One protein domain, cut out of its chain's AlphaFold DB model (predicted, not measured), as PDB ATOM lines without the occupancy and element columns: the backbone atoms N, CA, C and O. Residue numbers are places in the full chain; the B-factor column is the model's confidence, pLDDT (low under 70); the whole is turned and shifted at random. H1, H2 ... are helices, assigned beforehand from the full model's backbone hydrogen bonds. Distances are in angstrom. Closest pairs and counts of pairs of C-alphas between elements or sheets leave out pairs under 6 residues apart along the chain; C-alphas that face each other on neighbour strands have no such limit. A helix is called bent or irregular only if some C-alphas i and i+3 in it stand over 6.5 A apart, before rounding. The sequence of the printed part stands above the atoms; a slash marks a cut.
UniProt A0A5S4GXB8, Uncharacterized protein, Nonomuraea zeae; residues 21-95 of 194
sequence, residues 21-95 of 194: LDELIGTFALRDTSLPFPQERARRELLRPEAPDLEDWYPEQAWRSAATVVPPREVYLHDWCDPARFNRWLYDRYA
ATOM      1  N   LEU A  21      33.061  52.107 137.841       95.94
ATOM      2  CA  LEU A  21      33.632  53.343 138.387       95.94
ATOM      3  C   LEU A  21      33.496  53.419 139.912       95.94
ATOM      4  O   LEU A  21      34.411  53.917 140.559       95.94
ATOM      5  N   ASP A  22      32.408  52.906 140.501       97.00
ATOM      6  CA  ASP A  22      32.280  52.849 141.966       97.00
ATOM      7  C   ASP A  22      33.338  51.906 142.560       97.00
ATOM      8  O   ASP A  22      33.912  52.205 143.609       97.00
ATOM      9  N   GLU A  23      33.656  50.800 141.871       97.94
ATOM     10  CA  GLU A  23      34.765  49.922 142.266       97.94
ATOM     11  C   GLU A  23      36.100  50.671 142.226       97.94
ATOM     12  O   GLU A  23      36.879  50.572 143.176       97.94
ATOM     13  N   LEU A  24      36.363  51.449 141.171       97.94
ATOM     14  CA  LEU A  24      37.579  52.262 141.060       97.94
ATOM     15  C   LEU A  24      37.649  53.290 142.199       97.94
ATOM     16  O   LEU A  24      38.654  53.370 142.909       97.94
ATOM     17  N   ILE A  25      36.561  54.031 142.412       97.38
ATOM     18  CA  ILE A  25      36.438  55.045 143.462       97.38
ATOM     19  C   ILE A  25      36.715  54.447 144.842       97.38
ATOM     20  O   ILE A  25      37.484  55.026 145.613       97.38
ATOM     21  N   GLY A  26      36.119  53.290 145.147       97.94
ATOM     22  CA  GLY A  26      36.330  52.590 146.412       97.94
ATOM     23  C   GLY A  26      37.750  52.039 146.541       97.94
ATOM     24  O   GLY A  26      38.395  52.224 147.570       97.94
ATOM     25  N   THR A  27      38.272  51.429 145.476       98.12
ATOM     26  CA  THR A  27      39.611  50.818 145.445       98.12
ATOM     27  C   THR A  27      40.717  51.824 145.744       98.12
ATOM     28  O   THR A  27      41.688  51.485 146.421       98.12
ATOM     29  N   PHE A  28      40.577  53.049 145.239       98.19
ATOM     30  CA  PHE A  28      41.566  54.114 145.404       98.19
ATOM     31  C   PHE A  28      41.155  55.164 146.440       98.19
ATOM     32  O   PHE A  28      41.810  56.197 146.540       98.19
ATOM     33  N   ALA A  29      40.100  54.911 147.224       97.62
ATOM     34  CA  ALA A  29      39.599  55.828 148.251       97.62
ATOM     35  C   ALA A  29      39.432  57.276 147.737       97.62
ATOM     36  O   ALA A  29      39.789  58.246 148.415       97.62
ATOM     37  N   LEU A  30      38.907  57.434 146.514       96.69
ATOM     38  CA  LEU A  30      38.832  58.742 145.846       96.69
ATOM     39  C   LEU A  30      37.836  59.687 146.521       96.69
ATOM     40  O   LEU A  30      38.030  60.900 146.522       96.69
ATOM     41  N   ARG A  31      36.779  59.125 147.116       94.75
ATOM     42  CA  ARG A  31      35.695  59.883 147.762       94.75
ATOM     43  C   ARG A  31      35.573  59.624 149.266       94.75
ATOM     44  O   ARG A  31      34.770  60.276 149.920       94.75
ATOM     45  N   ASP A  32      36.372  58.707 149.812       95.19
ATOM     46  CA  ASP A  32      36.408  58.397 151.242       95.19
ATOM     47  C   ASP A  32      37.738  58.851 151.849       95.19
ATOM     48  O   ASP A  32      38.767  58.181 151.736       95.19
ATOM     49  N   THR A  33      37.720  60.017 152.492       91.88
ATOM     50  CA  THR A  33      38.907  60.606 153.122       91.88
ATOM     51  C   THR A  33      39.276  59.962 154.455       91.88
ATOM     52  O   THR A  33      40.373  60.226 154.948       91.88
ATOM     53  N   SER A  34      38.420  59.100 155.019       96.38
ATOM     54  CA  SER A  34      38.751  58.331 156.225       96.38
ATOM     55  C   SER A  34      39.772  57.225 155.944       96.38
ATOM     56  O   SER A  34      40.489  56.794 156.848       96.38
ATOM     57  N   LEU A  35      39.881  56.806 154.679       96.69
ATOM     58  CA  LEU A  35      40.870  55.850 154.205       96.69
ATOM     59  C   LEU A  35      42.068  56.574 153.572       96.69
ATOM     60  O   LEU A  35      41.901  57.613 152.913       96.69
ATOM     61  N   PRO A  36      43.293  56.039 153.735       96.44
ATOM     62  CA  PRO A  36      44.456  56.569 153.042       96.44
ATOM     63  C   PRO A  36      44.335  56.321 151.534       96.44
ATOM     64  O   PRO A  36      43.898  55.254 151.099       96.44
ATOM     65  N   PHE A  37      44.761  57.296 150.730       97.75
ATOM     66  CA  PHE A  37      44.918  57.092 149.293       97.75
ATOM     67  C   PHE A  37      46.059  56.088 149.050       97.75
ATOM     68  O   PHE A  37      47.166  56.300 149.553       97.75
ATOM     69  N   PRO A  38      45.846  54.991 148.300       98.00
ATOM     70  CA  PRO A  38      46.868  53.968 148.115       98.00
ATOM     71  C   PRO A  38      47.871  54.383 147.022       98.00
ATOM     72  O   PRO A  38      47.870  53.825 145.921       98.00
ATOM     73  N   GLN A  39      48.739  55.351 147.340       97.94
ATOM     74  CA  GLN A  39      49.675  56.015 146.417       97.94
ATOM     75  C   GLN A  39      50.478  55.030 145.551       97.94
ATOM     76  O   GLN A  39      50.401  55.071 144.324       97.94
ATOM     77  N   GLU A  40      51.170  54.066 146.164       98.25
ATOM     78  CA  GLU A  40      51.999  53.090 145.434       98.25
ATOM     79  C   GLU A  40      51.190  52.182 144.502       98.25
ATOM     80  O   GLU A  40      51.653  51.764 143.434       98.25
ATOM     81  N   ARG A  41      49.945  51.874 144.878       98.38
ATOM     82  CA  ARG A  41      49.044  51.112 144.014       98.38
ATOM     83  C   ARG A  41      48.600  51.955 142.827       98.38
ATOM     84  O   ARG A  41      48.644  51.456 141.704       98.38
ATOM     85  N   ALA A  42      48.209  53.206 143.065       98.25
ATOM     86  CA  ALA A  42      47.823  54.136 142.008       98.25
ATOM     87  C   ALA A  42      48.974  54.333 141.016       98.25
ATOM     88  O   ALA A  42      48.760  54.208 139.812       98.25
ATOM     89  N   ARG A  43      50.207  54.514 141.503       98.12
ATOM     90  CA  ARG A  43      51.412  54.639 140.671       98.12
ATOM     91  C   ARG A  43      51.625  53.439 139.748       98.12
ATOM     92  O   ARG A  43      51.918  53.594 138.562       98.12
ATOM     93  N   ARG A  44      51.445  52.229 140.279       97.94
ATOM     94  CA  ARG A  44      51.599  50.988 139.511       97.94
ATOM     95  C   ARG A  44      50.476  50.778 138.496       97.94
ATOM     96  O   ARG A  44      50.747  50.352 137.377       97.94
ATOM     97  N   GLU A  45      49.230  51.003 138.901       98.25
ATOM     98  CA  GLU A  45      48.054  50.560 138.142       98.25
ATOM     99  C   GLU A  45      47.451  51.643 137.251       98.25
ATOM    100  O   GLU A  45      46.887  51.291 136.221       98.25
ATOM    101  N   LEU A  46      47.561  52.924 137.614       98.25
ATOM    102  CA  LEU A  46      46.789  54.005 136.997       98.25
ATOM    103  C   LEU A  46      47.623  55.206 136.551       98.25
ATOM    104  O   LEU A  46      47.335  55.753 135.494       98.25
ATOM    105  N   LEU A  47      48.612  55.645 137.329       98.25
ATOM    106  CA  LEU A  47      49.297  56.918 137.088       98.25
ATOM    107  C   LEU A  47      50.364  56.825 135.992       98.25
ATOM    108  O   LEU A  47      50.931  55.753 135.734       98.25
ATOM    109  N   ARG A  48      50.650  57.975 135.373       98.12
ATOM    110  CA  ARG A  48      51.826  58.164 134.517       98.12
ATOM    111  C   ARG A  48      53.112  58.170 135.365       98.12
ATOM    112  O   ARG A  48      53.047  58.527 136.542       98.12
ATOM    113  N   PRO A  49      54.276  57.773 134.814       97.12
ATOM    114  CA  PRO A  49      55.537  57.709 135.568       97.12
ATOM    115  C   PRO A  49      55.952  59.021 136.246       97.12
ATOM    116  O   PRO A  49      56.596  58.989 137.289       97.12
ATOM    117  N   GLU A  50      55.591  60.155 135.652       96.69
ATOM    118  CA  GLU A  50      55.917  61.505 136.112       96.69
ATOM    119  C   GLU A  50      54.894  62.101 137.091       96.69
ATOM    120  O   GLU A  50      55.033  63.259 137.483       96.69
ATOM    121  N   ALA A  51      53.857  61.346 137.467       97.38
ATOM    122  CA  ALA A  51      52.850  61.829 138.398       97.38
ATOM    123  C   ALA A  51      53.486  62.181 139.759       97.38
ATOM    124  O   ALA A  51      54.163  61.326 140.340       97.38
ATOM    125  N   PRO A  52      53.259  63.400 140.290       97.06
ATOM    126  CA  PRO A  52      53.680  63.751 141.639       97.06
ATOM    127  C   PRO A  52      52.900  62.907 142.645       97.06
ATOM    128  O   PRO A  52      51.838  62.368 142.319       97.06
ATOM    129  N   ASP A  53      53.383  62.818 143.880       97.06
ATOM    130  CA  ASP A  53      52.572  62.237 144.943       97.06
ATOM    131  C   ASP A  53      51.384  63.139 145.275       97.06
ATOM    132  O   ASP A  53      51.439  64.355 145.093       97.06
ATOM    133  N   LEU A  54      50.279  62.538 145.728       96.19
ATOM    134  CA  LEU A  54      49.056  63.282 146.039       96.19
ATOM    135  C   LEU A  54      49.318  64.413 147.049       96.19
ATOM    136  O   LEU A  54      48.691  65.463 146.960       96.19
ATOM    137  N   GLU A  55      50.228  64.195 148.000       95.06
ATOM    138  CA  GLU A  55      50.598  65.182 149.025       95.06
ATOM    139  C   GLU A  55      51.354  66.388 148.447       95.06
ATOM    140  O   GLU A  55      51.234  67.492 148.976       95.06
ATOM    141  N   ASP A  56      52.072  66.189 147.341       94.88
ATOM    142  CA  ASP A  56      52.833  67.230 146.642       94.88
ATOM    143  C   ASP A  56      52.027  67.881 145.506       94.88
ATOM    144  O   ASP A  56      52.463  68.860 144.893       94.88
ATOM    145  N   TRP A  57      50.849  67.338 145.195       93.81
ATOM    146  CA  TRP A  57      49.993  67.849 144.140       93.81
ATOM    147  C   TRP A  57      49.118  69.002 144.624       93.81
ATOM    148  O   TRP A  57      48.461  68.947 145.664       93.81
ATOM    149  N   TYR A  58      49.030  70.029 143.786       88.25
ATOM    150  CA  TYR A  58      48.087  71.119 143.942       88.25
ATOM    151  C   TYR A  58      47.404  71.417 142.604       88.25
ATOM    152  O   TYR A  58      48.040  71.360 141.547       88.25
ATOM    153  N   PRO A  59      46.110  71.769 142.625       83.25
ATOM    154  CA  PRO A  59      45.403  72.198 141.429       83.25
ATOM    155  C   PRO A  59      46.000  73.518 140.925       83.25
ATOM    156  O   PRO A  59      46.165  74.463 141.697       83.25
ATOM    157  N   GLU A  60      46.266  73.623 139.621       79.12
ATOM    158  CA  GLU A  60      46.846  74.841 139.024       79.12
ATOM    159  C   GLU A  60      45.991  76.093 139.279       79.12
ATOM    160  O   GLU A  60      46.499  77.204 139.412       79.12
ATOM    161  N   GLN A  61      44.669  75.913 139.348       83.88
ATOM    162  CA  GLN A  61      43.703  76.984 139.555       83.88
ATOM    163  C   GLN A  61      42.856  76.693 140.791       83.88
ATOM    164  O   GLN A  61      41.790  76.087 140.693       83.88
ATOM    165  N   ALA A  62      43.301  77.173 141.955       81.25
ATOM    166  CA  ALA A  62      42.646  76.929 143.245       81.25
ATOM    167  C   ALA A  62      41.140  77.267 143.265       81.25
ATOM    168  O   ALA A  62      40.358  76.596 143.936       81.25
ATOM    169  N   TRP A  63      40.705  78.267 142.488       83.00
ATOM    170  CA  TRP A  63      39.288  78.621 142.380       83.00
ATOM    171  C   TRP A  63      38.436  77.501 141.757       83.00
ATOM    172  O   TRP A  63      37.284  77.338 142.148       83.00
ATOM    173  N   ARG A  64      38.989  76.695 140.835       81.81
ATOM    174  CA  ARG A  64      38.274  75.553 140.236       81.81
ATOM    175  C   ARG A  64      38.001  74.484 141.280       81.81
ATOM    176  O   ARG A  64      36.903  73.944 141.326       81.81
ATOM    177  N   SER A  65      38.970  74.234 142.156       82.38
ATOM    178  CA  SER A  65      38.814  73.301 143.273       82.38
ATOM    179  C   SER A  65      37.813  73.790 144.317       82.38
ATOM    180  O   SER A  65      37.146  72.970 144.932       82.38
ATOM    181  N   ALA A  66      37.660  75.106 144.488       83.69
ATOM    182  CA  ALA A  66      36.626  75.676 145.353       83.69
ATOM    183  C   ALA A  66      35.216  75.633 144.729       83.69
ATOM    184  O   ALA A  66      34.228  75.619 145.459       83.69
ATOM    185  N   ALA A  67      35.117  75.637 143.397       85.94
ATOM    186  CA  ALA A  67      33.848  75.649 142.669       85.94
ATOM    187  C   ALA A  67      33.343  74.250 142.271       85.94
ATOM    188  O   ALA A  67      32.163  74.094 141.958       85.94
ATOM    189  N   THR A  68      34.218  73.244 142.243       85.44
ATOM    190  CA  THR A  68      33.861  71.879 141.842       85.44
ATOM    191  C   THR A  68      33.257  71.076 142.992       85.44
ATOM    192  O   THR A  68      33.636  71.221 144.150       85.44
ATOM    193  N   VAL A  69      32.337  70.174 142.651       86.12
ATOM    194  CA  VAL A  69      31.804  69.152 143.568       86.12
ATOM    195  C   VAL A  69      32.641  67.868 143.563       86.12
ATOM    196  O   VAL A  69      32.401  66.971 144.371       86.12
ATOM    197  N   VAL A  70      33.609  67.759 142.647       88.50
ATOM    198  CA  VAL A  70      34.477  66.584 142.501       88.50
ATOM    199  C   VAL A  70      35.585  66.620 143.561       88.50
ATOM    200  O   VAL A  70      36.305  67.618 143.647       88.50
ATOM    201  N   PRO A  71      35.770  65.558 144.366       91.19
ATOM    202  CA  PRO A  71      36.781  65.553 145.418       91.19
ATOM    203  C   PRO A  71      38.220  65.692 144.890       91.19
ATOM    204  O   PRO A  71      38.538  65.145 143.832       91.19
ATOM    205  N   PRO A  72      39.138  66.323 145.654       92.12
ATOM    206  CA  PRO A  72      40.514  66.562 145.209       92.12
ATOM    207  C   PRO A  72      41.273  65.308 144.756       92.12
ATOM    208  O   PRO A  72      42.022  65.374 143.791       92.12
ATOM    209  N   ARG A  73      41.057  64.154 145.405       95.12
ATOM    210  CA  ARG A  73      41.706  62.882 145.029       95.12
ATOM    211  C   ARG A  73      41.260  62.376 143.657       95.12
ATOM    212  O   ARG A  73      42.062  61.801 142.931       95.12
ATOM    213  N   GLU A  74      39.991  62.578 143.311       94.88
ATOM    214  CA  GLU A  74      39.449  62.205 142.003       94.88
ATOM    215  C   GLU A  74      39.976  63.144 140.912       94.88
ATOM    216  O   GLU A  74      40.403  62.667 139.864       94.88
ATOM    217  N   VAL A  75      40.063  64.451 141.198       93.19
ATOM    218  CA  VAL A  75      40.704  65.428 140.298       93.19
ATOM    219  C   VAL A  75      42.174  65.073 140.061       93.19
ATOM    220  O   VAL A  75      42.580  64.916 138.915       93.19
ATOM    221  N   TYR A  76      42.946  64.851 141.131       95.19
ATOM    222  CA  TYR A  76      44.345  64.423 141.048       95.19
ATOM    223  C   TYR A  76      44.517  63.182 140.168       95.19
ATOM    224  O   TYR A  76      45.360  63.166 139.269       95.19
ATOM    225  N   LEU A  77      43.706  62.143 140.407       96.44
ATOM    226  CA  LEU A  77      43.783  60.918 139.623       96.44
ATOM    227  C   LEU A  77      43.480  61.199 138.146       96.44
ATOM    228  O   LEU A  77      44.180  60.681 137.280       96.44
ATOM    229  N   HIS A  78      42.463  62.004 137.841       94.06
ATOM    230  CA  HIS A  78      42.091  62.307 136.458       94.06
ATOM    231  C   HIS A  78      43.158  63.134 135.732       94.06
ATOM    232  O   HIS A  78      43.429  62.856 134.563       94.06
ATOM    233  N   ASP A  79      43.821  64.063 136.422       92.94
ATOM    234  CA  ASP A  79      44.908  64.873 135.859       92.94
ATOM    235  C   ASP A  79      46.156  64.027 135.535       92.94
ATOM    236  O   ASP A  79      46.805  64.216 134.495       92.94
ATOM    237  N   TRP A  80      46.487  63.061 136.399       96.50
ATOM    238  CA  TRP A  80      47.760  62.325 136.355       96.50
ATOM    239  C   TRP A  80      47.677  60.861 135.923       96.50
ATOM    240  O   TRP A  80      48.716  60.208 135.781       96.50
ATOM    241  N   CYS A  81      46.484  60.322 135.680       97.50
ATOM    242  CA  CYS A  81      46.362  58.966 135.158       97.50
ATOM    243  C   CYS A  81      46.965  58.833 133.748       97.50
ATOM    244  O   CYS A  81      46.961  59.756 132.928       97.50
ATOM    245  N   ASP A  82      47.497  57.648 133.466       97.94
ATOM    246  CA  ASP A  82      47.707  57.153 132.113       97.94
ATOM    247  C   ASP A  82      46.329  56.710 131.588       97.94
ATOM    248  O   ASP A  82      45.746  55.761 132.132       97.94
ATOM    249  N   PRO A  83      45.784  57.360 130.544       95.75
ATOM    250  CA  PRO A  83      44.432  57.059 130.086       95.75
ATOM    251  C   PRO A  83      44.256  55.614 129.615       95.75
ATOM    252  O   PRO A  83      43.202  55.008 129.812       95.75
ATOM    253  N   ALA A  84      45.300  55.015 129.039       96.31
ATOM    254  CA  ALA A  84      45.250  53.634 128.589       96.31
ATOM    255  C   ALA A  84      45.245  52.664 129.779       96.31
ATOM    256  O   ALA A  84      44.553  51.646 129.730       96.31
ATOM    257  N   ARG A  85      45.982  52.968 130.857       97.94
ATOM    258  CA  ARG A  85      45.917  52.199 132.113       97.94
ATOM    259  C   ARG A  85      44.549  52.311 132.774       97.94
ATOM    260  O   ARG A  85      43.987  51.280 133.132       97.94
ATOM    261  N   PHE A  86      44.006  53.523 132.869       97.50
ATOM    262  CA  PHE A  86      42.675  53.771 133.420       97.50
ATOM    263  C   PHE A  86      41.600  52.975 132.666       97.50
ATOM    264  O   PHE A  86      40.859  52.199 133.266       97.50
ATOM    265  N   ASN A  87      41.584  53.082 131.335       95.94
ATOM    266  CA  ASN A  87      40.644  52.345 130.495       95.94
ATOM    267  C   ASN A  87      40.796  50.826 130.650       95.94
ATOM    268  O   ASN A  87      39.797  50.135 130.836       95.94
ATOM    269  N   ARG A  88      42.029  50.292 130.612       96.81
ATOM    270  CA  ARG A  88      42.279  48.853 130.823       96.81
ATOM    271  C   ARG A  88      41.757  48.383 132.177       96.81
ATOM    272  O   ARG A  88      41.079  47.365 132.232       96.81
ATOM    273  N   TRP A  89      42.013  49.149 133.240       97.81
ATOM    274  CA  TRP A  89      41.544  48.815 134.583       97.81
ATOM    275  C   TRP A  89      40.024  48.620 134.615       97.81
ATOM    276  O   TRP A  89      39.552  47.641 135.200       97.81
ATOM    277  N   LEU A  90      39.274  49.512 133.955       97.31
ATOM    278  CA  LEU A  90      37.817  49.427 133.857       97.31
ATOM    279  C   LEU A  90      37.368  48.270 132.958       97.31
ATOM    280  O   LEU A  90      36.476  47.513 133.339       97.31
ATOM    281  N   TYR A  91      37.987  48.091 131.789       96.69
ATOM    282  CA  TYR A  91      37.622  47.018 130.859       96.69
ATOM    283  C   TYR A  91      37.796  45.625 131.466       96.69
ATOM    284  O   TYR A  91      36.898  44.794 131.324       96.69
ATOM    285  N   ASP A  92      38.880  45.396 132.209       97.44
ATOM    286  CA  ASP A  92      39.165  44.108 132.856       97.44
ATOM    287  C   ASP A  92      38.101  43.710 133.896       97.44
ATOM    288  O   ASP A  92      37.965  42.536 134.240       97.44
ATOM    289  N   ARG A  93      37.336  44.683 134.405       97.69
ATOM    290  CA  ARG A  93      36.360  44.501 135.495       97.69
ATOM    291  C   ARG A  93      34.916  44.683 135.054       97.69
ATOM    292  O   ARG A  93      34.008  44.145 135.688       97.69
ATOM    293  N   TYR A  94      34.684  45.385 133.946       97.06
ATOM    294  CA  TYR A  94      33.355  45.788 133.486       97.06
ATOM    295  C   TYR A  94      32.361  44.627 133.368       97.06
ATOM    296  O   TYR A  94      31.181  44.801 133.674       97.06
ATOM    297  N   ALA A  95      32.819  43.431 132.982       96.75
ATOM    298  CA  ALA A  95      31.954  42.264 132.808       96.75
ATOM    299  C   ALA A  95      31.094  41.953 134.049       96.75
ATOM    300  O   ALA A  95      29.929  41.585 133.901       96.75
TER     301      ALA A  95
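Overview. This is residues 21 to 95 of the 194 residues of an uncharacterized protein of Nonomuraea zeae (UniProt A0A5S4GXB8). Five short helices with few contacts are strung along a longer axis: H3 at one end, H4 near the middle, and H1, H2 and H5 towards the other end. The printed part has 75 residues, no named strand, and is all helix, in the order H1 to H5. It is compact, with a radius of gyration of the C-alphas of 12.3 A, and only just elongated, spanning 38 by 25 by 20 A.

Along the chain. H1, residues 21 to 27, begins at C-alpha 21 (33.632, 53.343, 138.387). H2 is residues 39 to 45, H3 62 to 67, and H4 72 to 80, 12.2 A long. H5, residues 83 to 95, 19.5 A, ends at C-alpha 95 (31.954, 42.264, 132.808); it is irregular, C-alphas 92 and 95 being 7.4 A apart.

Arrangement. H1 is close to but not clearly touching H5, about perpendicular at 79 degrees; their closest C-alphas, Leu 21 and Leu 90, are 7.3 A apart. H2 only just touches H5, which uses residues 85 to 89 alone, with 3 pairs of C-alphas within 8 A, the closest Glu 45 and Arg 85 at 6.6 A. H3 and H4 are close but not clearly touching, the closest C-alphas being Ser 65 and Pro 72 at 7.2 A. Every O i to N i+4 pair is within hydrogen-bond range in H1, H2, H3 and H4, and 7 of 9 in H5.

Size, cuts and confidence. The farthest C-alphas, Trp 63 and Ala 95, are 38.3 A apart. The links H1 to H2 and H2 to H3 are long; the printed part has no cut, and no printed residue is under 70 in pLDDT.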